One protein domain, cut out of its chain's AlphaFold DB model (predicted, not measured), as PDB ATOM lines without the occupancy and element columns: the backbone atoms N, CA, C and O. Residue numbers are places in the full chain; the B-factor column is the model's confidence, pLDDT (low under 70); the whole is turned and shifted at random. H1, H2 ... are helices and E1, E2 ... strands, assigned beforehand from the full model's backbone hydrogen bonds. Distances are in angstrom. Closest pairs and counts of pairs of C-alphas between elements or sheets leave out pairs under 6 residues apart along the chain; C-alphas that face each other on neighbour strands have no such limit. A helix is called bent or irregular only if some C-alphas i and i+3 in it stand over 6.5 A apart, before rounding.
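AT A GLANCE: This is residues 170 to 378 of the 921 residues of an uncharacterized protein of Gymnopus androsaceus JB14 (UniProt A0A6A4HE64). A strongly twisted, branched sheet of six strands, E1 to E6, runs through the middle, with H3 over one face, H2 on the opposite face and the sheet curled round the short helix H5. Away from the E1 end of this body lie the small hairpin of E7 and E8, the helix H7 alongside H2, and H1. The printed part has 209 residues with seven named helices and eight named strands, which follow one another along the chain as E1, E2, H1, H2, E3, H3, H4, E4, E5, H5, H6, E6, E7, E8 and H7; the pairs of neighbour strands are mixed, E2 and E6 parallel and the other pairs antiparallel. The class is mixed, helices and strands, with under half of the residues in named elements. The whole is compact and rounded, with a radius of gyration of the C-alphas of 17.1 A and spans of 52 by 41 by 35 A.

IN THESE COORDINATES: In the large sheet, E1 is residues 173 to 175, beginning at C-alpha 173 (-11.652, 50.184, 58.587). E2, the longest strand, is residues 181 to 190 and 27.5 A long, ending at C-alpha 190 (2.759, 48.330, 39.067). E3 is residues 228 to 235, 19.4 A, and bends by 67 degrees at residue 232. E4 is residues 276 to 281, 16.5 A; E5 is residues 295 to 299; E6 is residues 330 to 336, 19.9 A. The smaller sheet has E7, residues 342 to 345, and E8, residues 359 to 361. H1 is residues 196 to 201, H2 residues 215 to 224 with 14.1 A, and H3, the longest helix, residues 240 to 253 with 19.9 A. H4, residues 270 to 273, is neither bent nor irregular, but only just: C-alphas 270 and 273 are 6.2 A apart. H5 is residues 307 to 312 and H6 residues 320 to 323. H7, residues 364 to 375, 17.6 A, is irregular, with C-alphas 371 and 374 7.6 A apart; it ends at C-alpha 375 (13.661, 39.987, 45.759).

HOW THE PARTS SIT: E2 has E1 and E6 on one side and E3 on the other side. E2 and E6 are parallel, with N 188 and O 332 2.9 A apart. E2 is antiparallel to E3, with N 185 and O 231 at 2.8 A, and forms a hairpin with E1, with N 174 and O 182 at 2.8 A. E4 is antiparallel to E6, with N 277 and O 335 at 2.8 A, and on its other side forms a hairpin with E5, with N 297 and O 280 at 2.8 A. H3 is over E2 at a height over the sheet of 7.7 A, slantwise to it at 48 degrees on the local plane. H2, on the opposite face, has a height over the sheet of 7.3 A and is over none of the strands, but only just, with 2 of its C-alphas falling on E3. H5 is on the sheet too, and H6 only grazes it with residues 320 to 323. H3 and H4 are close but not clearly touching, their closest C-alphas being those of His 241 and Gln 271, 7.7 A apart. H2 and H7 are also close but not clearly touching, at a shallow tilt of 15 degrees, opposite ways, with the C-alphas of Phe 218 and Leu 372 closest at 7.9 A. H1 and H7 are only just apart, at 8.3 A. E7 and E8 form a hairpin, with N 361 and O 343 at 2.8 A. Each O i to N i+4 pair is within hydrogen-bond range in H1, H2, H3 and H5, and 6 of 8 in H7; H4 and H6 are too short for such a pair.

THE WHOLE: The C-alphas farthest apart, those of Asn 178 and Asp 201, are 54.7 A apart. The printed part has no cut. The links H1 to H2, H3 to H4, E4 to E5 and E7 to E8 are long. The mean pLDDT of the printed part is 88.2; residues 261 to 272, 289 to 291 and 374 to 378 are under 70.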
ATOM      1  N   ASN A 170      -9.632  44.628  60.028       95.75
ATOM      2  CA  ASN A 170     -10.483  45.564  60.764       95.75
ATOM      3  C   ASN A 170      -9.743  46.830  61.219       95.75
ATOM      4  O   ASN A 170     -10.389  47.850  61.414       95.75
ATOM      5  N   GLN A 171      -8.413  46.789  61.372       94.31
ATOM      6  CA  GLN A 171      -7.625  47.980  61.707       94.31
ATOM      7  C   GLN A 171      -7.625  49.008  60.571       94.31
ATOM      8  O   GLN A 171      -7.444  50.188  60.844       94.31
ATOM      9  N   THR A 172      -7.855  48.589  59.322       96.00
ATOM     10  CA  THR A 172      -7.891  49.497  58.165       96.00
ATOM     11  C   THR A 172      -9.262  50.126  57.930       96.00
ATOM     12  O   THR A 172      -9.414  50.925  57.005       96.00
ATOM     13  N   LEU A 173     -10.271  49.731  58.714       97.38
ATOM     14  CA  LEU A 173     -11.652  50.184  58.587       97.38
ATOM     15  C   LEU A 173     -11.972  51.228  59.653       97.38
ATOM     16  O   LEU A 173     -11.766  50.999  60.841       97.38
ATOM     17  N   ASN A 174     -12.547  52.344  59.216       96.25
ATOM     18  CA  ASN A 174     -13.051  53.401  60.083       96.25
ATOM     19  C   ASN A 174     -14.563  53.564  59.887       96.25
ATOM     20  O   ASN A 174     -15.147  53.089  58.912       96.25
ATOM     21  N   THR A 175     -15.209  54.260  60.816       97.25
ATOM     22  CA  THR A 175     -16.607  54.681  60.682       97.25
ATOM     23  C   THR A 175     -16.628  56.191  60.496       97.25
ATOM     24  O   THR A 175     -16.162  56.923  61.368       97.25
ATOM     25  N   ALA A 176     -17.121  56.654  59.350       95.56
ATOM     26  CA  ALA A 176     -17.296  58.076  59.079       95.56
ATOM     27  C   ALA A 176     -18.411  58.676  59.959       95.56
ATOM     28  O   ALA A 176     -19.212  57.954  60.554       95.56
ATOM     29  N   GLU A 177     -18.496  60.008  60.027       95.00
ATOM     30  CA  GLU A 177     -19.478  60.720  60.868       95.00
ATOM     31  C   GLU A 177     -20.940  60.359  60.543       95.00
ATOM     32  O   GLU A 177     -21.805  60.383  61.415       95.00
ATOM     33  N   ASN A 178     -21.214  59.980  59.293       94.38
ATOM     34  CA  ASN A 178     -22.528  59.536  58.825       94.38
ATOM     35  C   ASN A 178     -22.846  58.061  59.166       94.38
ATOM     36  O   ASN A 178     -23.907  57.568  58.784       94.38
ATOM     37  N   GLY A 179     -21.943  57.353  59.853       96.62
ATOM     38  CA  GLY A 179     -22.064  55.932  60.182       96.62
ATOM     39  C   GLY A 179     -21.639  54.974  59.062       96.62
ATOM     40  O   GLY A 179     -21.709  53.760  59.252       96.62
ATOM     41  N   GLU A 180     -21.200  55.480  57.905       97.38
ATOM     42  CA  GLU A 180     -20.715  54.645  56.804       97.38
ATOM     43  C   GLU A 180     -19.334  54.062  57.129       97.38
ATOM     44  O   GLU A 180     -18.466  54.734  57.691       97.38
ATOM     45  N   VAL A 181     -19.123  52.791  56.777       97.69
ATOM     46  CA  VAL A 181     -17.817  52.144  56.936       97.69
ATOM     47  C   VAL A 181     -16.919  52.549  55.773       97.69
ATOM     48  O   VAL A 181     -17.245  52.321  54.603       97.69
ATOM     49  N   VAL A 182     -15.774  53.125  56.113       98.06
ATOM     50  CA  VAL A 182     -14.769  53.606  55.169       98.06
ATOM     51  C   VAL A 182     -13.449  52.868  55.374       98.06
ATOM     52  O   VAL A 182     -13.190  52.321  56.445       98.06
ATOM     53  N   VAL A 183     -12.607  52.846  54.348       97.94
ATOM     54  CA  VAL A 183     -11.278  52.229  54.371       97.94
ATOM     55  C   VAL A 183     -10.218  53.254  53.980       97.94
ATOM     56  O   VAL A 183     -10.427  54.056  53.069       97.94
ATOM     57  N   ASN A 184      -9.073  53.218  54.660       97.25
ATOM     58  CA  ASN A 184      -7.885  53.954  54.228       97.25
ATOM     59  C   ASN A 184      -7.083  53.060  53.279       97.25
ATOM     60  O   ASN A 184      -6.612  51.996  53.684       97.25
ATOM     61  N   LEU A 185      -6.951  53.473  52.021       97.75
ATOM     62  CA  LEU A 185      -6.262  52.711  50.986       97.75
ATOM     63  C   LEU A 185      -4.852  53.244  50.746       97.75
ATOM     64  O   LEU A 185      -4.612  54.450  50.701       97.75
ATOM     65  N   GLU A 186      -3.944  52.312  50.492       98.06
ATOM     66  CA  GLU A 186      -2.662  52.569  49.855       98.06
ATOM     67  C   GLU A 186      -2.627  51.804  48.530       98.06
ATOM     68  O   GLU A 186      -2.624  50.577  48.493       98.06
ATOM     69  N   VAL A 187      -2.680  52.520  47.415       98.06
ATOM     70  CA  VAL A 187      -2.814  51.923  46.090       98.06
ATOM     71  C   VAL A 187      -1.472  51.928  45.374       98.06
ATOM     72  O   VAL A 187      -0.881  52.989  45.190       98.06
ATOM     73  N   LEU A 188      -1.030  50.750  44.929       97.88
ATOM     74  CA  LEU A 188       0.224  50.547  44.203       97.88
ATOM     75  C   LEU A 188      -0.073  50.134  42.756       97.88
ATOM     76  O   LEU A 188      -0.570  49.031  42.512       97.88
ATOM     77  N   VAL A 189       0.234  51.000  41.790       97.94
ATOM     78  CA  VAL A 189       0.066  50.735  40.353       97.94
ATOM     79  C   VAL A 189       1.397  50.255  39.767       97.94
ATOM     80  O   VAL A 189       2.293  51.036  39.480       97.94
ATOM     81  N   CYS A 190       1.542  48.947  39.586       96.62
ATOM     82  CA  CYS A 190       2.759  48.330  39.067       96.62
ATOM     83  C   CYS A 190       2.916  48.576  37.558       96.62
ATOM     84  O   CYS A 190       1.930  48.637  36.816       96.62
ATOM     85  N   PHE A 191       4.161  48.630  37.080       96.00
ATOM     86  CA  PHE A 191       4.463  48.667  35.648       96.00
ATOM     87  C   PHE A 191       3.906  47.452  34.912       96.00
ATOM     88  O   PHE A 191       3.798  46.370  35.486       96.00
ATOM     89  N   ALA A 192       3.641  47.593  33.615       94.19
ATOM     90  CA  ALA A 192       3.304  46.445  32.789       94.19
ATOM     91  C   ALA A 192       4.443  45.425  32.796       94.19
ATOM     92  O   ALA A 192       5.615  45.784  32.669       94.19
ATOM     93  N   MET A 193       4.100  44.144  32.936       91.94
ATOM     94  CA  MET A 193       5.115  43.101  32.860       91.94
ATOM     95  C   MET A 193       5.738  43.086  31.458       91.94
ATOM     96  O   MET A 193       4.987  43.082  30.477       91.94
ATOM     97  N   PRO A 194       7.076  42.999  31.337       88.75
ATOM     98  CA  PRO A 194       7.769  42.985  30.048       88.75
ATOM     99  C   PRO A 194       7.242  41.904  29.100       88.75
ATOM    100  O   PRO A 194       6.635  40.933  29.545       88.75
ATOM    101  N   ILE A 195       7.469  42.005  27.792       87.69
ATOM    102  CA  ILE A 195       7.075  40.930  26.862       87.69
ATOM    103  C   ILE A 195       7.847  39.644  27.206       87.69
ATOM    104  O   ILE A 195       8.984  39.707  27.667       87.69
ATOM    105  N   LEU A 196       7.243  38.471  26.977       84.69
ATOM    106  CA  LEU A 196       7.829  37.159  27.288       84.69
ATOM    107  C   LEU A 196       9.267  36.984  26.771       84.69
ATOM    108  O   LEU A 196      10.067  36.373  27.469       84.69
ATOM    109  N   LEU A 197       9.579  37.517  25.584       83.81
ATOM    110  CA  LEU A 197      10.925  37.467  25.007       83.81
ATOM    111  C   LEU A 197      11.938  38.146  25.942       83.81
ATOM    112  O   LEU A 197      12.818  37.483  26.472       83.81
ATOM    113  N   ASN A 198      11.690  39.411  26.290       81.12
ATOM    114  CA  ASN A 198      12.524  40.169  27.225       81.12
ATOM    115  C   ASN A 198      12.626  39.495  28.595       81.12
ATOM    116  O   ASN A 198      13.648  39.609  29.257       81.12
ATOM    117  N   ARG A 199      11.569  38.805  29.046       83.69
ATOM    118  CA  ARG A 199      11.621  38.106  30.335       83.69
ATOM    119  C   ARG A 199      12.618  36.959  30.326       83.69
ATOM    120  O   ARG A 199      13.298  36.766  31.322       83.69
ATOM    121  N   LYS A 200      12.680  36.200  29.232       82.50
ATOM    122  CA  LYS A 200      13.620  35.083  29.107       82.50
ATOM    123  C   LYS A 200      15.051  35.585  28.987       82.50
ATOM    124  O   LYS A 200      15.898  35.114  29.731       82.50
ATOM    125  N   ASP A 201      15.275  36.570  28.120       79.62
ATOM    126  CA  ASP A 201      16.613  37.114  27.863       79.62
ATOM    127  C   ASP A 201      17.222  37.736  29.132       79.62
ATOM    128  O   ASP A 201      18.410  37.597  29.404       79.62
ATOM    129  N   LEU A 202      16.388  38.396  29.941       74.75
ATOM    130  CA  LEU A 202      16.833  39.169  31.100       74.75
ATOM    131  C   LEU A 202      16.599  38.468  32.454       74.75
ATOM    132  O   LEU A 202      16.686  39.110  33.499       74.75
ATOM    133  N   GLY A 203      16.211  37.186  32.448       79.88
ATOM    134  CA  GLY A 203      15.932  36.429  33.676       79.88
ATOM    135  C   GLY A 203      14.809  37.025  34.542       79.88
ATOM    136  O   GLY A 203      14.828  36.906  35.766       79.88
ATOM    137  N   LEU A 204      13.837  37.710  33.933       80.94
ATOM    138  CA  LEU A 204      12.789  38.423  34.663       80.94
ATOM    139  C   LEU A 204      11.624  37.507  35.055       80.94
ATOM    140  O   LEU A 204      11.289  36.551  34.347       80.94
ATOM    141  N   PRO A 205      10.919  37.851  36.144       77.19
ATOM    142  CA  PRO A 205       9.736  37.140  36.605       77.19
ATOM    143  C   PRO A 205       8.689  36.889  35.513       77.19
ATOM    144  O   PRO A 205       8.380  37.756  34.701       77.19
ATOM    145  N   HIS A 206       8.033  35.726  35.547       82.00
ATOM    146  CA  HIS A 206       6.888  35.445  34.669       82.00
ATOM    147  C   HIS A 206       5.564  36.062  35.145       82.00
ATOM    148  O   HIS A 206       4.632  36.178  34.349       82.00
ATOM    149  N   LEU A 207       5.467  36.446  36.418       86.94
ATOM    150  CA  LEU A 207       4.257  36.949  37.072       86.94
ATOM    151  C   LEU A 207       4.581  38.191  37.901       86.94
ATOM    152  O   LEU A 207       5.745  38.469  38.162       86.94
ATOM    153  N   PHE A 208       3.555  38.917  38.336       88.38
ATOM    154  CA  PHE A 208       3.739  39.984  39.311       88.38
ATOM    155  C   PHE A 208       4.070  39.384  40.681       88.38
ATOM    156  O   PHE A 208       3.562  38.318  41.040       88.38
ATOM    157  N   TYR A 209       4.881  40.086  41.464       86.44
ATOM    158  CA  TYR A 209       5.262  39.674  42.810       86.44
ATOM    159  C   TYR A 209       4.901  40.759  43.816       86.44
ATOM    160  O   TYR A 209       4.966  41.951  43.524       86.44
ATOM    161  N   HIS A 210       4.505  40.328  45.007       86.31
ATOM    162  CA  HIS A 210       4.453  41.198  46.169       86.31
ATOM    163  C   HIS A 210       5.847  41.208  46.798       86.31
ATOM    164  O   HIS A 210       6.211  40.270  47.517       86.31
ATOM    165  N   TYR A 211       6.626  42.239  46.466       83.94
ATOM    166  CA  TYR A 211       7.957  42.471  47.022       83.94
ATOM    167  C   TYR A 211       7.885  42.490  48.543       83.94
ATOM    168  O   TYR A 211       7.015  43.141  49.115       83.94
ATOM    169  N   LYS A 212       8.772  41.747  49.203       78.19
ATOM    170  CA  LYS A 212       8.834  41.722  50.670       78.19
ATOM    171  C   LYS A 212      10.061  42.446  51.174       78.19
ATOM    172  O   LYS A 212       9.951  43.215  52.121       78.19
ATOM    173  N   ARG A 213      11.212  42.190  50.552       70.19
ATOM    174  CA  ARG A 213      12.486  42.769  50.967       70.19
ATOM    175  C   ARG A 213      12.625  44.199  50.469       70.19
ATOM    176  O   ARG A 213      13.036  45.073  51.218       70.19
ATOM    177  N   HIS A 214      12.232  44.437  49.224       78.69
ATOM    178  CA  HIS A 214      12.410  45.712  48.546       78.69
ATOM    179  C   HIS A 214      11.081  46.456  48.360       78.69
ATOM    180  O   HIS A 214      10.956  47.291  47.468       78.69
ATOM    181  N   MET A 215      10.084  46.196  49.218       86.44
ATOM    182  CA  MET A 215       8.793  46.889  49.153       86.44
ATOM    183  C   MET A 215       8.940  48.403  49.339       86.44
ATOM    184  O   MET A 215       8.320  49.165  48.606       86.44
ATOM    185  N   LEU A 216       9.762  48.842  50.297       81.56
ATOM    186  CA  LEU A 216      10.018  50.266  50.540       81.56
ATOM    187  C   LEU A 216      10.699  50.933  49.326       81.56
ATOM    188  O   LEU A 216      10.123  51.889  48.805       81.56
ATOM    189  N   PRO A 217      11.827  50.399  48.801       80.00
ATOM    190  CA  PRO A 217      12.402  50.817  47.523       80.00
ATOM    191  C   PRO A 217      11.401  50.915  46.373       80.00
ATOM    192  O   PRO A 217      11.289  51.946  45.710       80.00
ATOM    193  N   PHE A 218      10.629  49.848  46.167       90.12
ATOM    194  CA  PHE A 218       9.652  49.766  45.095       90.12
ATOM    195  C   PHE A 218       8.557  50.820  45.256       90.12
ATOM    196  O   PHE A 218       8.205  51.495  44.294       90.12
ATOM    197  N   LYS A 219       8.049  51.013  46.476       91.75
ATOM    198  CA  LYS A 219       7.043  52.032  46.776       91.75
ATOM    199  C   LYS A 219       7.580  53.442  46.545       91.75
ATOM    200  O   LYS A 219       6.880  54.224  45.913       91.75
ATOM    201  N   ALA A 220       8.793  53.749  47.003       85.50
ATOM    202  CA  ALA A 220       9.422  55.053  46.786       85.50
ATOM    203  C   ALA A 220       9.574  55.354  45.286       85.50
ATOM    204  O   ALA A 220       9.248  56.450  44.826       85.50
ATOM    205  N   LEU A 221       9.973  54.347  44.503       91.69
ATOM    206  CA  LEU A 221      10.035  54.445  43.048       91.69
ATOM    207  C   LEU A 221       8.646  54.692  42.432       91.69
ATOM    208  O   LEU A 221       8.479  55.621  41.643       91.69
ATOM    209  N   LEU A 222       7.628  53.917  42.821       95.38
ATOM    210  CA  LEU A 222       6.256  54.135  42.348       95.38
ATOM    211  C   LEU A 222       5.726  55.521  42.747       95.38
ATOM    212  O   LEU A 222       5.068  56.174  41.944       95.38
ATOM    213  N   GLU A 223       6.014  55.998  43.955       94.25
ATOM    214  CA  GLU A 223       5.616  57.323  44.435       94.25
ATOM    215  C   GLU A 223       6.254  58.442  43.607       94.25
ATOM    216  O   GLU A 223       5.544  59.340  43.152       94.25
ATOM    217  N   SER A 224       7.553  58.336  43.309       90.94
ATOM    218  CA  SER A 224       8.269  59.306  42.467       90.94
ATOM    219  C   SER A 224       7.727  59.402  41.033       90.94
ATOM    220  O   SER A 224       7.867  60.437  40.384       90.94
ATOM    221  N   LEU A 225       7.052  58.348  40.561       95.50
ATOM    222  CA  LEU A 225       6.390  58.273  39.256       95.50
ATOM    223  C   LEU A 225       4.882  58.566  39.309       95.50
ATOM    224  O   LEU A 225       4.199  58.469  38.290       95.50
ATOM    225  N   GLY A 226       4.338  58.882  40.488       96.12
ATOM    226  CA  GLY A 226       2.900  59.078  40.683       96.12
ATOM    227  C   GLY A 226       2.069  57.817  40.424       96.12
ATOM    228  O   GLY A 226       0.960  57.902  39.898       96.12
ATOM    229  N   LEU A 227       2.615  56.653  40.775       97.38
ATOM    230  CA  LEU A 227       1.986  55.331  40.715       97.38
ATOM    231  C   LEU A 227       1.644  54.761  42.106       97.38
ATOM    232  O   LEU A 227       1.015  53.707  42.203       97.38
ATOM    233  N   CYS A 228       2.054  55.435  43.183       97.56
ATOM    234  CA  CYS A 228       1.638  55.137  44.553       97.56
ATOM    235  C   CYS A 228       0.691  56.236  45.050       97.56
ATOM    236  O   CYS A 228       1.022  57.421  44.996       97.56
ATOM    237  N   HIS A 229      -0.490  55.854  45.537       97.81
ATOM    238  CA  HIS A 229      -1.517  56.798  45.981       97.81
ATOM    239  C   HIS A 229      -2.071  56.425  47.352       97.81
ATOM    240  O   HIS A 229      -2.461  55.285  47.586       97.81
ATOM    241  N   ILE A 230      -2.169  57.411  48.240       96.88
ATOM    242  CA  ILE A 230      -2.829  57.269  49.540       96.88
ATOM    243  C   ILE A 230      -4.213  57.904  49.434       96.88
ATOM    244  O   ILE A 230      -4.331  59.075  49.071       96.88
ATOM    245  N   LEU A 231      -5.253  57.127  49.730       97.62
ATOM    246  CA  LEU A 231      -6.647  57.552  49.658       97.62
ATOM    247  C   LEU A 231      -7.325  57.253  50.997       97.62
ATOM    248  O   LEU A 231      -7.634  56.101  51.298       97.62
ATOM    249  N   ASP A 232      -7.548  58.282  51.805       96.81
ATOM    250  CA  ASP A 232      -8.143  58.124  53.132       96.81
ATOM    251  C   ASP A 232      -9.681  58.191  53.077       96.81
ATOM    252  O   ASP A 232     -10.265  58.911  52.265       96.81
ATOM    253  N   ASN A 233     -10.333  57.461  53.986       96.19
ATOM    254  CA  ASN A 233     -11.784  57.459  54.195       96.19
ATOM    255  C   ASN A 233     -12.626  57.147  52.943       96.19
ATOM    256  O   ASN A 233     -13.675  57.755  52.723       96.19
ATOM    257  N   ILE A 234     -12.209  56.168  52.136       97.94
ATOM    258  CA  ILE A 234     -12.974  55.746  50.959       97.94
ATOM    259  C   ILE A 234     -14.142  54.843  51.384       97.94
ATOM    260  O   ILE A 234     -13.906  53.824  52.037       97.94
ATOM    261  N   PRO A 235     -15.397  55.149  51.008       98.25
ATOM    262  CA  PRO A 235     -16.537  54.293  51.320       98.25
ATOM    263  C   PRO A 235     -16.382  52.876  50.771       98.25
ATOM    264  O   PRO A 235     -16.054  52.703  49.594       98.25
ATOM    265  N   LEU A 236     -16.692  51.851  51.575       97.94
ATOM    266  CA  LEU A 236     -16.658  50.454  51.110       97.94
ATOM    267  C   LEU A 236     -17.660  50.175  49.973       97.94
ATOM    268  O   LEU A 236     -17.476  49.235  49.202       97.94
ATOM    269  N   SER A 237     -18.687  51.017  49.844       97.56
ATOM    270  CA  SER A 237     -19.672  51.018  48.758       97.56
ATOM    271  C   SER A 237     -19.102  51.484  47.404       97.56
ATOM    272  O   SER A 237     -19.744  51.297  46.368       97.56
ATOM    273  N   THR A 238     -17.893  52.063  47.384       98.12
ATOM    274  CA  THR A 238     -17.232  52.549  46.165       98.12
ATOM    275  C   THR A 238     -16.990  51.399  45.194       98.12
ATOM    276  O   THR A 238     -16.393  50.379  45.548       98.12
ATOM    277  N   ARG A 239     -17.417  51.573  43.939       97.19
ATOM    278  CA  ARG A 239     -17.169  50.593  42.877       97.19
ATOM    279  C   ARG A 239     -15.695  50.587  42.501       97.19
ATOM    280  O   ARG A 239     -15.108  51.635  42.230       97.19
ATOM    281  N   VAL A 240     -15.121  49.393  42.380       96.38
ATOM    282  CA  VAL A 240     -13.708  49.202  42.011       96.38
ATOM    283  C   VAL A 240     -13.410  49.837  40.653       96.38
ATOM    284  O   VAL A 240     -12.368  50.449  40.460       96.38
ATOM    285  N   HIS A 241     -14.356  49.767  39.720       94.50
ATOM    286  CA  HIS A 241     -14.232  50.397  38.411       94.50
ATOM    287  C   HIS A 241     -14.116  51.934  38.472       94.50
ATOM    288  O   HIS A 241     -13.352  52.526  37.706       94.50
ATOM    289  N   ASP A 242     -14.846  52.588  39.378       95.69
ATOM    290  CA  ASP A 242     -14.785  54.045  39.534       95.69
ATOM    291  C   ASP A 242     -13.469  54.461  40.201       95.69
ATOM    292  O   ASP A 242     -12.842  55.432  39.771       95.69
ATOM    293  N   LEU A 243     -12.982  53.653  41.151       96.81
ATOM    294  CA  LEU A 243     -11.630  53.782  41.690       96.81
ATOM    295  C   LEU A 243     -10.571  53.632  40.584       96.81
ATOM    296  O   LEU A 243      -9.692  54.479  40.469       96.81
ATOM    297  N   MET A 244     -10.672  52.618  39.717       96.69
ATOM    298  CA  MET A 244      -9.732  52.429  38.603       96.69
ATOM    299  C   MET A 244      -9.706  53.634  37.656       96.69
ATOM    300  O   MET A 244      -8.631  54.092  37.280       96.69
ATOM    301  N   LYS A 245     -10.868  54.193  37.297       95.38
ATOM    302  CA  LYS A 245     -10.942  55.431  36.499       95.38
ATOM    303  C   LYS A 245     -10.259  56.607  37.190       95.38
ATOM    304  O   LYS A 245      -9.568  57.385  36.532       95.38
ATOM    305  N   HIS A 246     -10.468  56.742  38.498       97.19
ATOM    306  CA  HIS A 246      -9.827  57.782  39.291       97.19
ATOM    307  C   HIS A 246      -8.300  57.628  39.282       97.19
ATOM    308  O   HIS A 246      -7.602  58.600  39.004       97.19
ATOM    309  N   LEU A 247      -7.793  56.408  39.477       97.12
ATOM    310  CA  LEU A 247      -6.359  56.100  39.447       97.12
ATOM    311  C   LEU A 247      -5.731  56.396  38.083       97.12
ATOM    312  O   LEU A 247      -4.704  57.057  38.028       97.12
ATOM    313  N   VAL A 248      -6.375  56.003  36.979       96.88
ATOM    314  CA  VAL A 248      -5.893  56.331  35.623       96.88
ATOM    315  C   VAL A 248      -5.741  57.842  35.448       96.88
ATOM    316  O   VAL A 248      -4.726  58.298  34.934       96.88
ATOM    317  N   ASN A 249      -6.708  58.629  35.928       96.81
ATOM    318  CA  ASN A 249      -6.624  60.090  35.894       96.81
ATOM    319  C   ASN A 249      -5.464  60.622  36.757       96.81
ATOM    320  O   ASN A 249      -4.750  61.523  36.323       96.81
ATOM    321  N   LEU A 250      -5.243  60.062  37.953       97.12
ATOM    322  CA  LEU A 250      -4.106  60.432  38.803       97.12
ATOM    323  C   LEU A 250      -2.762  60.120  38.127       97.12
ATOM    324  O   LEU A 250      -1.917  61.010  38.053       97.12
ATOM    325  N   CYS A 251      -2.593  58.923  37.558       97.00
ATOM    326  CA  CYS A 251      -1.376  58.555  36.830       97.00
ATOM    327  C   CYS A 251      -1.163  59.452  35.598       97.00
ATOM    328  O   CYS A 251      -0.059  59.935  35.364       97.00
ATOM    329  N   THR A 252      -2.217  59.756  34.832       96.38
ATOM    330  CA  THR A 252      -2.108  60.674  33.685       96.38
ATOM    331  C   THR A 252      -1.716  62.088  34.113       96.38
ATOM    332  O   THR A 252      -0.879  62.710  33.462       96.38
ATOM    333  N   LYS A 253      -2.240  62.588  35.240       96.31
ATOM    334  CA  LYS A 253      -1.805  63.872  35.816       96.31
ATOM    335  C   LYS A 253      -0.343  63.862  36.265       96.31
ATOM    336  O   LYS A 253       0.287  64.912  36.229       96.31
ATOM    337  N   ALA A 254       0.184  62.702  36.654       94.94
ATOM    338  CA  ALA A 254       1.591  62.517  36.995       94.94
ATOM    339  C   ALA A 254       2.516  62.377  35.767       94.94
ATOM    340  O   ALA A 254       3.721  62.234  35.931       94.94
ATOM    341  N   GLY A 255       1.981  62.442  34.540       94.94
ATOM    342  CA  GLY A 255       2.773  62.354  33.309       94.94
ATOM    343  C   GLY A 255       2.865  60.951  32.701       94.94
ATOM    344  O   GLY A 255       3.706  60.727  31.830       94.94
ATOM    345  N   VAL A 256       2.008  60.016  33.133       96.81
ATOM    346  CA  VAL A 256       1.893  58.677  32.536       96.81
ATOM    347  C   VAL A 256       0.958  58.717  31.327       96.81
ATOM    348  O   VAL A 256      -0.245  58.968  31.451       96.81
ATOM    349  N   HIS A 257       1.492  58.412  30.147       96.62
ATOM    350  CA  HIS A 257       0.725  58.345  28.906       96.62
ATOM    351  C   HIS A 257       0.399  56.896  28.575       96.62
ATOM    352  O   HIS A 257       1.253  56.104  28.171       96.62
ATOM    353  N   PHE A 258      -0.868  56.538  28.750       94.88
ATOM    354  CA  PHE A 258      -1.368  55.235  28.340       94.88
ATOM    355  C   PHE A 258      -1.596  55.227  26.824       94.88
ATOM    356  O   PHE A 258      -2.217  56.160  26.308       94.88
ATOM    357  N   PRO A 259      -1.132  54.197  26.095       90.75
ATOM    358  CA  PRO A 259      -1.372  54.104  24.664       90.75
ATOM    359  C   PRO A 259      -2.876  54.014  24.409       90.75
ATOM    360  O   PRO A 259      -3.608  53.336  25.139       90.75
ATOM    361  N   SER A 260      -3.334  54.675  23.348       82.69
ATOM    362  CA  SER A 260      -4.689  54.510  22.831       82.69
ATOM    363  C   SER A 260      -4.847  53.064  22.380       82.69
ATOM    364  O   SER A 260      -4.497  52.753  21.249       82.69
ATOM    365  N   THR A 261      -5.317  52.167  23.253       68.31
ATOM    366  CA  THR A 261      -5.476  50.742  22.931       68.31
ATOM    367  C   THR A 261      -6.304  50.614  21.654       68.31
ATOM    368  O   THR A 261      -7.504  50.916  21.689       68.31
ATOM    369  N   PRO A 262      -5.707  50.198  20.522       55.25
ATOM    370  CA  PRO A 262      -6.430  50.126  19.272       55.25
ATOM    371  C   PRO A 262      -7.398  48.949  19.355       55.25
ATOM    372  O   PRO A 262      -7.030  47.787  19.214       55.25
ATOM    373  N   GLY A 263      -8.661  49.257  19.641       48.66
ATOM    374  CA  GLY A 263      -9.794  48.599  19.005       48.66
ATOM    375  C   GLY A 263      -9.914  47.079  19.117       48.66
ATOM    376  O   GLY A 263     -10.630  46.501  18.305       48.66
ATOM    377  N   ARG A 264      -9.353  46.404  20.132       49.22
ATOM    378  CA  ARG A 264      -9.982  45.154  20.588       49.22
ATOM    379  C   ARG A 264     -11.250  45.548  21.333       49.22
ATOM    380  O   ARG A 264     -11.281  45.573  22.558       49.22
ATOM    381  N   GLN A 265     -12.285  45.898  20.564       51.38
ATOM    382  CA  GLN A 265     -13.664  45.981  21.031       51.38
ATOM    383  C   GLN A 265     -14.049  44.585  21.524       51.38
ATOM    384  O   GLN A 265     -14.631  43.777  20.805       51.38
ATOM    385  N   SER A 266     -13.629  44.260  22.745       49.88
ATOM    386  CA  SER A 266     -14.108  43.084  23.438       49.88
ATOM    387  C   SER A 266     -15.600  43.296  23.614       49.88
ATOM    388  O   SER A 266     -16.038  44.193  24.333       49.88
ATOM    389  N   ILE A 267     -16.377  42.466  22.930       59.09
ATOM    390  CA  ILE A 267     -17.841  42.505  22.883       59.09
ATOM    391  C   ILE A 267     -18.439  42.244  24.290       59.09
ATOM    392  O   ILE A 267     -19.645  42.337  24.490       59.09
ATOM    393  N   PHE A 268     -17.598  41.941  25.291       50.62
ATOM    394  CA  PHE A 268     -18.003  41.392  26.579       50.62
ATOM    395  C   PHE A 268     -17.803  42.284  27.818       50.62
ATOM    396  O   PHE A 268     -18.131  41.817  28.901       50.62
ATOM    397  N   SER A 269     -17.335  43.540  27.733       55.62
ATOM    398  CA  SER A 269     -17.556  44.556  28.799       55.62
ATOM    399  C   SER A 269     -16.861  45.892  28.513       55.62
ATOM    400  O   SER A 269     -15.753  45.940  27.985       55.62
ATOM    401  N   SER A 270     -17.455  46.991  28.994       56.69
ATOM    402  CA  SER A 270     -16.855  48.339  29.074       56.69
ATOM    403  C   SER A 270     -15.534  48.406  29.861       56.69
ATOM    404  O   SER A 270     -14.850  49.424  29.840       56.69
ATOM    405  N   GLN A 271     -15.162  47.326  30.552       55.44
ATOM    406  CA  GLN A 271     -13.980  47.198  31.408       55.44
ATOM    407  C   GLN A 271     -12.727  46.743  30.645       55.44
ATOM    408  O   GLN A 271     -11.604  46.885  31.137       55.44
ATOM    409  N   ALA A 272     -12.893  46.252  29.412       59.41
ATOM    410  CA  ALA A 272     -11.782  45.972  28.504       59.41
ATOM    411  C   ALA A 272     -11.011  47.241  28.078       59.41
ATOM    412  O   ALA A 272      -9.990  47.128  27.409       59.41
ATOM    413  N   LEU A 273     -11.482  48.434  28.465       72.44
ATOM    414  CA  LEU A 273     -10.958  49.718  28.001       72.44
ATOM    415  C   LEU A 273     -10.036  50.436  28.991       72.44
ATOM    416  O   LEU A 273      -9.330  51.350  28.580       72.44
ATOM    417  N   LEU A 274     -10.035  50.081  30.282       90.25
ATOM    418  CA  LEU A 274      -9.131  50.749  31.222       90.25
ATOM    419  C   LEU A 274      -7.696  50.220  31.045       90.25
ATOM    420  O   LEU A 274      -7.514  49.004  30.903       90.25
ATOM    421  N   PRO A 275      -6.678  51.102  31.071       93.69
ATOM    422  CA  PRO A 275      -5.282  50.734  30.834       93.69
ATOM    423  C   PRO A 275      -4.604  50.078  32.046       93.69
ATOM    424  O   PRO A 275      -3.440  49.696  31.955       93.69
ATOM    425  N   ILE A 276      -5.324  49.925  33.159       95.94
ATOM    426  CA  ILE A 276      -4.867  49.222  34.359       95.94
ATOM    427  C   ILE A 276      -5.791  48.044  34.686       95.94
ATOM    428  O   ILE A 276      -6.962  48.030  34.300       95.94
ATOM    429  N   GLU A 277      -5.278  47.068  35.426       95.44
ATOM    430  CA  GLU A 277      -6.023  45.920  35.939       95.44
ATOM    431  C   GLU A 277      -5.758  45.673  37.420       95.44
ATOM    432  O   GLU A 277      -4.669  45.948  37.917       95.44
ATOM    433  N   LEU A 278      -6.769  45.167  38.129       96.94
ATOM    434  CA  LEU A 278      -6.655  44.795  39.536       96.94
ATOM    435  C   LEU A 278      -5.842  43.503  39.670       96.94
ATOM    436  O   LEU A 278      -6.118  42.523  38.974       96.94
ATOM    437  N   LEU A 279      -4.890  43.478  40.601       97.25
ATOM    438  CA  LEU A 279      -4.112  42.290  40.929       97.25
ATOM    439  C   LEU A 279      -4.662  41.592  42.182       97.25
ATOM    440  O   LEU A 279      -5.066  42.235  43.148       97.25
ATOM    441  N   ALA A 280      -4.641  40.261  42.174       97.12
ATOM    442  CA  ALA A 280      -4.991  39.413  43.312       97.12
ATOM    443  C   ALA A 280      -3.846  38.463  43.656       97.12
ATOM    444  O   ALA A 280      -3.118  38.012  42.770       97.12
ATOM    445  N   PHE A 281      -3.734  38.076  44.924       96.12
ATOM    446  CA  PHE A 281      -2.812  37.032  45.345       96.12
ATOM    447  C   PHE A 281      -3.246  35.666  44.813       96.12
ATOM    448  O   PHE A 281      -4.411  35.268  44.875       96.12
ATOM    449  N   THR A 282      -2.266  34.908  44.340       93.06
ATOM    450  CA  THR A 282      -2.429  33.482  44.048       93.06
ATOM    451  C   THR A 282      -2.297  32.659  45.326       93.06
ATOM    452  O   THR A 282      -1.638  33.078  46.280       93.06
ATOM    453  N   SER A 283      -2.910  31.474  45.358       90.00
ATOM    454  CA  SER A 283      -2.701  30.481  46.427       90.00
ATOM    455  C   SER A 283      -2.908  31.022  47.852       90.00
ATOM    456  O   SER A 283      -2.175  30.653  48.764       90.00
ATOM    457  N   ASN A 284      -3.867  31.929  48.061       89.81
ATOM    458  CA  ASN A 284      -4.087  32.625  49.336       89.81
ATOM    459  C   ASN A 284      -2.832  33.329  49.887       89.81
ATOM    460  O   ASN A 284      -2.599  33.377  51.097       89.81
ATOM    461  N   GLY A 285      -1.976  33.820  48.984       86.62
ATOM    462  CA  GLY A 285      -0.687  34.437  49.293       86.62
ATOM    463  C   GLY A 285       0.246  33.515  50.070       86.62
ATOM    464  O   GLY A 285       1.106  34.010  50.810       86.62
ATOM    465  N   HIS A 286       0.042  32.194  49.977       85.56
ATOM    466  CA  HIS A 286       0.997  31.211  50.455       85.56
ATOM    467  C   HIS A 286       2.204  31.172  49.526       85.56
ATOM    468  O   HIS A 286       2.092  31.075  48.307       85.56
ATOM    469  N   ILE A 287       3.355  31.225  50.172       80.19
ATOM    470  CA  ILE A 287       4.672  30.950  49.620       80.19
ATOM    471  C   ILE A 287       4.711  29.438  49.357       80.19
ATOM    472  O   ILE A 287       4.497  28.656  50.286       80.19
ATOM    473  N   ASN A 288       4.865  29.029  48.096       74.19
ATOM    474  CA  ASN A 288       5.044  27.615  47.749       74.19
ATOM    475  C   ASN A 288       6.519  27.234  47.977       74.19
ATOM    476  O   ASN A 288       7.365  28.116  48.013       74.19
ATOM    477  N   ASN A 289       6.863  25.950  48.101       65.69
ATOM    478  CA  ASN A 289       8.245  25.541  48.411       65.69
ATOM    479  C   ASN A 289       9.283  26.064  47.398       65.69
ATOM    480  O   ASN A 289      10.414  26.332  47.786       65.69
ATOM    481  N   ASN A 290       8.880  26.268  46.141       66.81
ATOM    482  CA  ASN A 290       9.744  26.803  45.082       66.81
ATOM    483  C   ASN A 290       9.658  28.334  44.953       66.81
ATOM    484  O   ASN A 290      10.355  28.921  44.142       66.81
ATOM    485  N   ALA A 291       8.751  28.985  45.687       65.94
ATOM    486  CA  ALA A 291       8.465  30.404  45.552       65.94
ATOM    487  C   ALA A 291       8.462  31.088  46.928       65.94
ATOM    488  O   ALA A 291       7.454  31.005  47.628       65.94
ATOM    489  N   LYS A 292       9.568  31.744  47.308       71.81
ATOM    490  CA  LYS A 292       9.782  32.550  48.528       71.81
ATOM    491  C   LYS A 292       8.917  33.829  48.587       71.81
ATOM    492  O   LYS A 292       8.716  34.352  49.687       71.81
ATOM    493  N   THR A 293       8.338  34.296  47.476       80.00
ATOM    494  CA  THR A 293       7.534  35.528  47.402       80.00
ATOM    495  C   THR A 293       6.094  35.282  46.922       80.00
ATOM    496  O   THR A 293       5.843  34.476  46.021       80.00
ATOM    497  N   PRO A 294       5.081  35.945  47.526       87.75
ATOM    498  CA  PRO A 294       3.697  35.813  47.082       87.75
ATOM    499  C   PRO A 294       3.512  36.359  45.663       87.75
ATOM    500  O   PRO A 294       3.868  37.501  45.372       87.75
ATOM    501  N   ARG A 295       2.894  35.561  44.791       91.88
ATOM    502  CA  ARG A 295       2.615  35.944  43.401       91.88
ATOM    503  C   ARG A 295       1.261  36.627  43.270       91.88
ATOM    504  O   ARG A 295       0.280  36.191  43.884       91.88
ATOM    505  N   LEU A 296       1.215  37.623  42.400       94.06
ATOM    506  CA  LEU A 296       0.049  38.409  42.035       94.06
ATOM    507  C   LEU A 296      -0.365  38.102  40.583       94.06
ATOM    508  O   LEU A 296       0.479  37.898  39.708       94.06
ATOM    509  N   ILE A 297      -1.673  38.061  40.323       95.31
ATOM    510  CA  ILE A 297      -2.251  37.839  38.989       95.31
ATOM    511  C   ILE A 297      -3.355  38.847  38.686       95.31
ATOM    512  O   ILE A 297      -4.130  39.213  39.573       95.31
ATOM    513  N   GLY A 298      -3.463  39.242  37.417       94.69
ATOM    514  CA  GLY A 298      -4.582  40.041  36.925       94.69
ATOM    515  C   GLY A 298      -5.917  39.351  37.209       94.69
ATOM    516  O   GLY A 298      -6.076  38.146  37.000       94.69
ATOM    517  N   THR A 299      -6.874  40.111  37.733       94.56
ATOM    518  CA  THR A 299      -8.214  39.630  38.069       94.56
ATOM    519  C   THR A 299      -9.275  40.434  37.334       94.56
ATOM    520  O   THR A 299      -9.198  41.655  37.211       94.56
ATOM    521  N   PHE A 300     -10.295  39.726  36.853       91.81
ATOM    522  CA  PHE A 300     -11.483  40.342  36.289       91.81
ATOM    523  C   PHE A 300     -12.288  41.047  37.389       91.81
ATOM    524  O   PHE A 300     -12.665  40.424  38.379       91.81
ATOM    525  N   VAL A 301     -12.550  42.336  37.198       90.50
ATOM    526  CA  VAL A 301     -13.387  43.164  38.075       90.50
ATOM    527  C   VAL A 301     -14.778  43.181  37.466       90.50
ATOM    528  O   VAL A 301     -14.882  43.577  36.317       90.50
ATOM    529  N   SER A 302     -15.843  42.787  38.162       89.69
ATOM    530  CA  SER A 302     -17.212  42.940  37.634       89.69
ATOM    531  C   SER A 302     -17.715  44.385  37.795       89.69
ATOM    532  O   SER A 302     -17.183  45.149  38.597       89.69
ATOM    533  N   ASN A 303     -18.702  44.816  36.997       87.38
ATOM    534  CA  ASN A 303     -19.193  46.211  37.017       87.38
ATOM    535  C   ASN A 303     -19.822  46.616  38.364       87.38
ATOM    536  O   ASN A 303     -19.907  47.802  38.686       87.38
ATOM    537  N   ASP A 304     -20.295  45.627  39.110       93.81
ATOM    538  CA  ASP A 304     -20.907  45.723  40.427       93.81
ATOM    539  C   ASP A 304     -19.922  45.463  41.574       93.81
ATOM    540  O   ASP A 304     -20.302  45.661  42.723       93.81
ATOM    541  N   MET A 305     -18.668  45.088  41.288       96.50
ATOM    542  CA  MET A 305     -17.658  44.850  42.318       96.50
ATOM    543  C   MET A 305     -17.351  46.143  43.083       96.50
ATOM    544  O   MET A 305     -16.994  47.175  42.500       96.50
ATOM    545  N   THR A 306     -17.452  46.067  44.403       98.12
ATOM    546  CA  THR A 306     -17.197  47.153  45.354       98.12
ATOM    547  C   THR A 306     -15.926  46.902  46.163       98.12
ATOM    548  O   THR A 306     -15.366  45.804  46.161       98.12
ATOM    549  N   LEU A 307     -15.450  47.922  46.881       98.06
ATOM    550  CA  LEU A 307     -14.344  47.753  47.825       98.06
ATOM    551  C   LEU A 307     -14.690  46.796  48.969       98.06
ATOM    552  O   LEU A 307     -13.798  46.095  49.442       98.06
ATOM    553  N   ALA A 308     -15.961  46.710  49.376       98.00
ATOM    554  CA  ALA A 308     -16.414  45.707  50.335       98.00
ATOM    555  C   ALA A 308     -16.068  44.285  49.858       98.00
ATOM    556  O   ALA A 308     -15.518  43.498  50.628       98.00
ATOM    557  N   ASP A 309     -16.305  43.979  48.579       97.81
ATOM    558  CA  ASP A 309     -16.012  42.659  48.007       97.81
ATOM    559  C   ASP A 309     -14.510  42.330  48.053       97.81
ATOM    560  O   ASP A 309     -14.134  41.185  48.301       97.81
ATOM    561  N   ILE A 310     -13.642  43.333  47.875       97.69
ATOM    562  CA  ILE A 310     -12.183  43.173  47.980       97.69
ATOM    563  C   ILE A 310     -11.756  42.969  49.438       97.69
ATOM    564  O   ILE A 310     -11.034  42.022  49.749       97.69
ATOM    565  N   VAL A 311     -12.190  43.856  50.337       97.31
ATOM    566  CA  VAL A 311     -11.769  43.870  51.747       97.31
ATOM    567  C   VAL A 311     -12.229  42.611  52.487       97.31
ATOM    568  O   VAL A 311     -11.525  42.132  53.377       97.31
ATOM    569  N   TYR A 312     -13.379  42.040  52.120       97.00
ATOM    570  CA  TYR A 312     -13.885  40.816  52.746       97.00
ATOM    571  C   TYR A 312     -13.392  39.520  52.078       97.00
ATOM    572  O   TYR A 312     -13.469  38.450  52.695       97.00
ATOM    573  N   ASP A 313     -12.812  39.574  50.874       96.56
ATOM    574  CA  ASP A 313     -12.181  38.411  50.236       96.56
ATOM    575  C   ASP A 313     -10.758  38.177  50.772       96.56
ATOM    576  O   ASP A 313      -9.733  38.495  50.161       96.56
ATOM    577  N   THR A 314     -10.712  37.534  51.937       94.38
ATOM    578  CA  THR A 314      -9.482  37.118  52.636       94.38
ATOM    579  C   THR A 314      -8.659  36.056  51.905       94.38
ATOM    580  O   THR A 314      -7.543  35.746  52.327       94.38
ATOM    581  N   ARG A 315      -9.182  35.472  50.819       93.38
ATOM    582  CA  ARG A 315      -8.475  34.443  50.046       93.38
ATOM    583  C   ARG A 315      -7.668  35.048  48.916       93.38
ATOM    584  O   ARG A 315      -6.610  34.525  48.592       93.38
ATOM    585  N   ARG A 316      -8.153  36.119  48.296       94.88
ATOM    586  CA  ARG A 316      -7.520  36.665  47.088       94.88
ATOM    587  C   ARG A 316      -6.920  38.040  47.285       94.88
ATOM    588  O   ARG A 316      -5.898  38.324  46.671       94.88
ATOM    589  N   PHE A 317      -7.519  38.873  48.128       96.12
ATOM    590  CA  PHE A 317      -7.118  40.271  48.254       96.12
ATOM    591  C   PHE A 317      -6.739  40.622  49.690       96.12
ATOM    592  O   PHE A 317      -5.645  41.118  49.930       96.12
ATOM    593  N   ALA A 318      -7.585  40.292  50.663       94.44
ATOM    594  CA  ALA A 318      -7.454  40.734  52.048       94.44
ATOM    595  C   ALA A 318      -6.604  39.792  52.926       94.44
ATOM    596  O   ALA A 318      -7.024  39.340  53.994       94.44
ATOM    597  N   ILE A 319      -5.389  39.469  52.477       94.88
ATOM    598  CA  ILE A 319      -4.454  38.635  53.243       94.88
ATOM    599  C   ILE A 319      -3.674  39.540  54.196       94.88
ATOM    600  O   ILE A 319      -2.635  40.080  53.827       94.88
ATOM    601  N   ALA A 320      -4.181  39.703  55.421       92.75
ATOM    602  CA  ALA A 320      -3.779  40.769  56.349       92.75
ATOM    603  C   ALA A 320      -2.261  40.984  56.494       92.75
ATOM    604  O   ALA A 320      -1.802  42.118  56.453       92.75
ATOM    605  N   ARG A 321      -1.474  39.903  56.566       91.25
ATOM    606  CA  ARG A 321      -0.002  39.966  56.667       91.25
ATOM    607  C   ARG A 321       0.713  40.647  55.490       91.25
ATOM    608  O   ARG A 321       1.878  40.984  55.634       91.25
ATOM    609  N   HIS A 322       0.064  40.755  54.332       92.31
ATOM    610  CA  HIS A 322       0.637  41.330  53.109       92.31
ATOM    611  C   HIS A 322      -0.019  42.659  52.729       92.31
ATOM    612  O   HIS A 322       0.560  43.412  51.961       92.31
ATOM    613  N   VAL A 323      -1.230  42.944  53.219       95.06
ATOM    614  CA  VAL A 323      -2.005  44.113  52.771       95.06
ATOM    615  C   VAL A 323      -2.315  45.129  53.856       95.06
ATOM    616  O   VAL A 323      -2.938  46.133  53.553       95.06
ATOM    617  N   VAL A 324      -1.923  44.908  55.109       95.69
ATOM    618  CA  VAL A 324      -2.118  45.901  56.174       95.69
ATOM    619  C   VAL A 324      -0.782  46.554  56.487       95.69
ATOM    620  O   VAL A 324       0.151  45.880  56.922       95.69
ATOM    621  N   THR A 325      -0.687  47.863  56.261       92.38
ATOM    622  CA  THR A 325       0.509  48.637  56.615       92.38
ATOM    623  C   THR A 325       0.584  48.883  58.126       92.38
ATOM    624  O   THR A 325      -0.443  48.836  58.811       92.38
ATOM    625  N   PRO A 326       1.766  49.232  58.672       87.25
ATOM    626  CA  PRO A 326       1.893  49.681  60.060       87.25
ATOM    627  C   PRO A 326       1.021  50.902  60.397       87.25
ATOM    628  O   PRO A 326       0.611  51.071  61.541       87.25
ATOM    629  N   GLN A 327       0.701  51.738  59.402       90.81
ATOM    630  CA  GLN A 327      -0.200  52.890  59.535       90.81
ATOM    631  C   GLN A 327      -1.682  52.512  59.375       90.81
ATOM    632  O   GLN A 327      -2.518  53.387  59.148       90.81
ATOM    633  N   SER A 328      -2.016  51.222  59.463       94.94
ATOM    634  CA  SER A 328      -3.379  50.711  59.335       94.94
ATOM    635  C   SER A 328      -4.050  51.101  58.011       94.94
ATOM    636  O   SER A 328      -5.227  51.454  57.977       94.94
ATOM    637  N   ARG A 329      -3.311  51.040  56.897       97.06
ATOM    638  CA  ARG A 329      -3.869  51.193  55.543       97.06
ATOM    639  C   ARG A 329      -3.964  49.846  54.841       97.06
ATOM    640  O   ARG A 329      -3.128  48.972  55.058       97.06
ATOM    641  N   PHE A 330      -4.979  49.696  53.995       97.69
ATOM    642  CA  PHE A 330      -5.176  48.522  53.153       97.69
ATOM    643  C   PHE A 330      -4.467  48.717  51.806       97.69
ATOM    644  O   PHE A 330      -4.819  49.619  51.045       97.69
ATOM    645  N   ILE A 331      -3.486  47.870  51.500       97.25
ATOM    646  CA  ILE A 331      -2.731  47.900  50.249       97.25
ATOM    647  C   ILE A 331      -3.544  47.245  49.133       97.25
ATOM    648  O   ILE A 331      -3.970  46.093  49.249       97.25
ATOM    649  N   LEU A 332      -3.712  47.956  48.020       97.81
ATOM    650  CA  LEU A 332      -4.402  47.470  46.829       97.81
ATOM    651  C   LEU A 332      -3.462  47.543  45.624       97.81
ATOM    652  O   LEU A 332      -2.925  48.602  45.304       97.81
ATOM    653  N   HIS A 333      -3.258  46.412  44.953       97.62
ATOM    654  CA  HIS A 333      -2.321  46.308  43.839       97.62
ATOM    655  C   HIS A 333      -3.051  46.390  42.496       97.62
ATOM    656  O   HIS A 333      -3.998  45.646  42.244       97.62
ATOM    657  N   PHE A 334      -2.560  47.244  41.607       97.88
ATOM    658  CA  PHE A 334      -2.939  47.285  40.199       97.88
ATOM    659  C   PHE A 334      -1.711  47.055  39.325       97.88
ATOM    660  O   PHE A 334      -0.581  47.195  39.786       97.88
ATOM    661  N   ALA A 335      -1.929  46.731  38.058       97.06
ATOM    662  CA  ALA A 335      -0.892  46.713  37.039       97.06
ATOM    663  C   ALA A 335      -1.333  47.476  35.800       97.06
ATOM    664  O   ALA A 335      -2.497  47.423  35.407       97.06
ATOM    665  N   ILE A 336      -0.385  48.138  35.154       96.62
ATOM    666  CA  ILE A 336      -0.563  48.688  33.814       96.62
ATOM    667  C   ILE A 336      -0.614  47.524  32.818       96.62
ATOM    668  O   ILE A 336       0.179  46.588  32.894       96.62
ATOM    669  N   ARG A 337      -1.565  47.558  31.881       93.56
ATOM    670  CA  ARG A 337      -1.777  46.465  30.918       93.56
ATOM    671  C   ARG A 337      -0.806  46.490  29.746       93.56
ATOM    672  O   ARG A 337      -0.434  45.430  29.252       93.56
ATOM    673  N   SER A 338      -0.451  47.681  29.268       92.38
ATOM    674  CA  SER A 338       0.378  47.837  28.073       92.38
ATOM    675  C   SER A 338       1.822  48.153  28.432       92.38
ATOM    676  O   SER A 338       2.103  49.078  29.187       92.38
ATOM    677  N   ASN A 339       2.746  47.416  27.827       88.19
ATOM    678  CA  ASN A 339       4.176  47.713  27.854       88.19
ATOM    679  C   ASN A 339       4.556  48.906  26.954       88.19
ATOM    680  O   ASN A 339       5.714  49.304  26.936       88.19
ATOM    681  N   GLU A 340       3.601  49.465  26.209       91.62
ATOM    682  CA  GLU A 340       3.782  50.683  25.409       91.62
ATOM    683  C   GLU A 340       3.444  51.958  26.200       91.62
ATOM    684  O   GLU A 340       3.432  53.048  25.633       91.62
ATOM    685  N   THR A 341       3.135  51.844  27.496       92.88
ATOM    686  CA  THR A 341       2.943  53.013  28.359       92.88
ATOM    687  C   THR A 341       4.222  53.834  28.440       92.88
ATOM    688  O   THR A 341       5.305  53.301  28.679       92.88
ATOM    689  N   ILE A 342       4.072  55.139  28.225       95.44
ATOM    690  CA  ILE A 342       5.169  56.098  28.207       95.44
ATOM    691  C   ILE A 342       5.159  56.866  29.525       95.44
ATOM    692  O   ILE A 342       4.127  57.389  29.948       95.44
ATOM    693  N   PHE A 343       6.326  56.957  30.146       95.81
ATOM    694  CA  PHE A 343       6.568  57.729  31.355       95.81
ATOM    695  C   PHE A 343       7.459  58.913  31.014       95.81
ATOM    696  O   PHE A 343       8.563  58.716  30.517       95.81
ATOM    697  N   ASN A 344       7.007  60.130  31.299       94.19
ATOM    698  CA  ASN A 344       7.879  61.297  31.231       94.19
ATOM    699  C   ASN A 344       8.645  61.400  32.549       94.19
ATOM    700  O   ASN A 344       8.134  61.957  33.518       94.19
ATOM    701  N   ALA A 345       9.840  60.821  32.590       94.19
ATOM    702  CA  ALA A 345      10.648  60.773  33.798       94.19
ATOM    703  C   ALA A 345      12.131  60.945  33.478       94.19
ATOM    704  O   ALA A 345      12.545  60.855  32.328       94.19
ATOM    705  N   ASN A 346      12.915  61.206  34.517       90.44
ATOM    706  CA  ASN A 346      14.366  61.268  34.456       90.44
ATOM    707  C   ASN A 346      14.909  59.988  35.131       90.44
ATOM    708  O   ASN A 346      14.789  59.882  36.355       90.44
ATOM    709  N   PRO A 347      15.432  59.002  34.374       86.31
ATOM    710  CA  PRO A 347      15.906  57.729  34.921       86.31
ATOM    711  C   PRO A 347      17.000  57.894  35.972       86.31
ATOM    712  O   PRO A 347      16.999  57.151  36.950       86.31
ATOM    713  N   TYR A 348      17.871  58.892  35.818       78.62
ATOM    714  CA  TYR A 348      18.931  59.201  36.774       78.62
ATOM    715  C   TYR A 348      18.386  59.571  38.153       78.62
ATOM    716  O   TYR A 348      18.789  59.005  39.170       78.62
ATOM    717  N   LYS A 349      17.359  60.426  38.199       81.69
ATOM    718  CA  LYS A 349      16.669  60.769  39.456       81.69
ATOM    719  C   LYS A 349      15.946  59.581  40.093       81.69
ATOM    720  O   LYS A 349      15.687  59.604  41.295       81.69
ATOM    721  N   LEU A 350      15.618  58.563  39.297       84.88
ATOM    722  CA  LEU A 350      14.969  57.329  39.738       84.88
ATOM    723  C   LEU A 350      15.957  56.210  40.093       84.88
ATOM    724  O   LEU A 350      15.508  55.167  40.561       84.88
ATOM    725  N   GLY A 351      17.265  56.397  39.876       79.88
ATOM    726  CA  GLY A 351      18.251  55.321  40.024       79.88
ATOM    727  C   GLY A 351      18.033  54.175  39.026       79.88
ATOM    728  O   GLY A 351      18.307  53.026  39.338       79.88
ATOM    729  N   LEU A 352      17.462  54.462  37.849       84.31
ATOM    730  CA  LEU A 352      17.132  53.469  36.813       84.31
ATOM    731  C   LEU A 352      17.987  53.596  35.539       84.31
ATOM    732  O   LEU A 352      17.725  52.889  34.567       84.31
ATOM    733  N   GLY A 353      18.956  54.513  35.516       81.62
ATOM    734  CA  GLY A 353      19.876  54.716  34.397       81.62
ATOM    735  C   GLY A 353      20.706  55.997  34.547       81.62
ATOM    736  O   GLY A 353      20.416  56.804  35.427       81.62
ATOM    737  N   PRO A 354      21.723  56.215  33.701       74.12
ATOM    738  CA  PRO A 354      22.665  57.333  33.829       74.12
ATOM    739  C   PRO A 354      22.149  58.668  33.264       74.12
ATOM    740  O   PRO A 354      22.789  59.703  33.425       74.12
ATOM    741  N   GLU A 355      21.008  58.673  32.579       78.69
ATOM    742  CA  GLU A 355      20.531  59.835  31.827       78.69
ATOM    743  C   GLU A 355      19.822  60.875  32.702       78.69
ATOM    744  O   GLU A 355      18.698  60.655  33.163       78.69
ATOM    745  N   ASP A 356      20.436  62.052  32.851       83.56
ATOM    746  CA  ASP A 356      19.882  63.196  33.591       83.56
ATOM    747  C   ASP A 356      18.996  64.108  32.715       83.56
ATOM    748  O   ASP A 356      19.097  65.335  32.706       83.56
ATOM    749  N   ALA A 357      18.100  63.509  31.933       87.00
ATOM    750  CA  ALA A 357      17.118  64.245  31.144       87.00
ATOM    751  C   ALA A 357      15.724  63.663  31.363       87.00
ATOM    752  O   ALA A 357      15.513  62.457  31.283       87.00
ATOM    753  N   SER A 358      14.746  64.536  31.623       91.31
ATOM    754  CA  SER A 358      13.346  64.115  31.665       91.31
ATOM    755  C   SER A 358      12.844  63.901  30.242       91.31
ATOM    756  O   SER A 358      12.569  64.877  29.539       91.31
ATOM    757  N   ARG A 359      12.696  62.644  29.827       92.88
ATOM    758  CA  ARG A 359      12.261  62.269  28.474       92.88
ATOM    759  C   ARG A 359      11.205  61.154  28.520       92.88
ATOM    760  O   ARG A 359      10.961  60.587  29.587       92.88
ATOM    761  N   PRO A 360      10.479  60.893  27.423       94.81
ATOM    762  CA  PRO A 360       9.530  59.786  27.375       94.81
ATOM    763  C   PRO A 360      10.253  58.432  27.406       94.81
ATOM    764  O   PRO A 360      11.066  58.131  26.540       94.81
ATOM    765  N   HIS A 361       9.904  57.571  28.363       93.38
ATOM    766  CA  HIS A 361      10.459  56.225  28.507       93.38
ATOM    767  C   HIS A 361       9.376  55.150  28.462       93.38
ATOM    768  O   HIS A 361       8.380  55.221  29.181       93.38
ATOM    769  N   ARG A 362       9.626  54.091  27.687       93.31
ATOM    770  CA  ARG A 362       8.864  52.824  27.732       93.31
ATOM    771  C   ARG A 362       9.611  51.720  28.490       93.31
ATOM    772  O   ARG A 362       9.032  50.699  28.847       93.31
ATOM    773  N   CYS A 363      10.903  51.932  28.749       92.56
ATOM    774  CA  CYS A 363      11.795  50.952  29.360       92.56
ATOM    775  C   CYS A 363      11.707  50.891  30.900       92.56
ATOM    776  O   CYS A 363      12.155  49.904  31.470       92.56
ATOM    777  N   LEU A 364      11.068  51.850  31.592       92.94
ATOM    778  CA  LEU A 364      11.107  51.916  33.069       92.94
ATOM    779  C   LEU A 364      10.581  50.663  33.776       92.94
ATOM    780  O   LEU A 364      11.128  50.267  34.803       92.94
ATOM    781  N   GLY A 365       9.554  50.008  33.226       91.50
ATOM    782  CA  GLY A 365       9.082  48.736  33.772       91.50
ATOM    783  C   GLY A 365      10.162  47.658  33.707       91.50
ATOM    784  O   GLY A 365      10.394  46.959  34.687       91.50
ATOM    785  N   LEU A 366      10.870  47.571  32.579       89.06
ATOM    786  CA  LEU A 366      11.988  46.650  32.384       89.06
ATOM    787  C   LEU A 366      13.111  46.916  33.390       89.06
ATOM    788  O   LEU A 366      13.517  45.988  34.086       89.06
ATOM    789  N   CYS A 367      13.544  48.177  33.503       88.44
ATOM    790  CA  CYS A 367      14.600  48.589  34.426       88.44
ATOM    791  C   CYS A 367      14.211  48.277  35.874       88.44
ATOM    792  O   CYS A 367      14.987  47.674  36.602       88.44
ATOM    793  N   THR A 368      12.972  48.585  36.269       89.75
ATOM    794  CA  THR A 368      12.477  48.329  37.630       89.75
ATOM    795  C   THR A 368      12.463  46.841  37.971       89.75
ATOM    796  O   THR A 368      12.922  46.442  39.040       89.75
ATOM    797  N   TYR A 369      11.927  45.997  37.081       89.69
ATOM    798  CA  TYR A 369      11.882  44.552  37.319       89.69
ATOM    799  C   TYR A 369      13.276  43.916  37.273       89.69
ATOM    800  O   TYR A 369      13.510  42.949  37.994       89.69
ATOM    801  N   GLY A 370      14.193  44.453  36.460       84.31
ATOM    802  CA  GLY A 370      15.597  44.042  36.434       84.31
ATOM    803  C   GLY A 370      16.333  44.413  37.717       84.31
ATOM    804  O   GLY A 370      17.006  43.561  38.291       84.31
ATOM    805  N   LEU A 371      16.130  45.638  38.202       81.81
ATOM    806  CA  LEU A 371      16.705  46.154  39.439       81.81
ATOM    807  C   LEU A 371      16.260  45.337  40.662       81.81
ATOM    808  O   LEU A 371      17.065  44.938  41.498       81.81
ATOM    809  N   LEU A 372      14.964  45.032  40.746       82.62
ATOM    810  CA  LEU A 372      14.368  44.335  41.890       82.62
ATOM    811  C   LEU A 372      14.331  42.809  41.734       82.62
ATOM    812  O   LEU A 372      13.679  42.122  42.527       82.62
ATOM    813  N   ARG A 373      15.039  42.253  40.742       77.56
ATOM    814  CA  ARG A 373      15.028  40.810  40.448       77.56
ATOM    815  C   ARG A 373      15.499  39.947  41.621       77.56
ATOM    816  O   ARG A 373      15.060  38.812  41.756       77.56
ATOM    817  N   ASN A 374      16.338  40.497  42.499       65.19
ATOM    818  CA  ASN A 374      16.902  39.786  43.648       65.19
ATOM    819  C   ASN A 374      15.911  39.606  44.818       65.19
ATOM    820  O   ASN A 374      16.178  38.805  45.716       65.19
ATOM    821  N   ASP A 375      14.766  40.310  44.831       65.38
ATOM    822  CA  ASP A 375      13.661  39.987  45.759       65.38
ATOM    823  C   ASP A 375      12.885  38.741  45.315       65.38
ATOM    824  O   ASP A 375      12.074  38.192  46.057       65.38
ATOM    825  N   ILE A 376      13.068  38.343  44.058       58.88
ATOM    826  CA  ILE A 376      12.251  37.338  43.400       58.88
ATOM    827  C   ILE A 376      12.850  35.971  43.697       58.88
ATOM    828  O   ILE A 376      14.033  35.818  43.999       58.88
ATOM    829  N   ASP A 377      12.006  34.954  43.604       53.38
ATOM    830  CA  ASP A 377      12.338  33.539  43.768       53.38
ATOM    831  C   ASP A 377      13.203  33.003  42.626       53.38
ATOM    832  O   ASP A 377      12.915  31.949  42.066       53.38
ATOM    833  N   ALA A 378      14.233  33.750  42.250       41.38
ATOM    834  CA  ALA A 378      15.253  33.372  41.305       41.38
ATOM    835  C   ALA A 378      16.059  32.190  41.877       41.38
ATOM    836  O   ALA A 378      17.191  32.325  42.327       41.38
TER     837      ALA A 378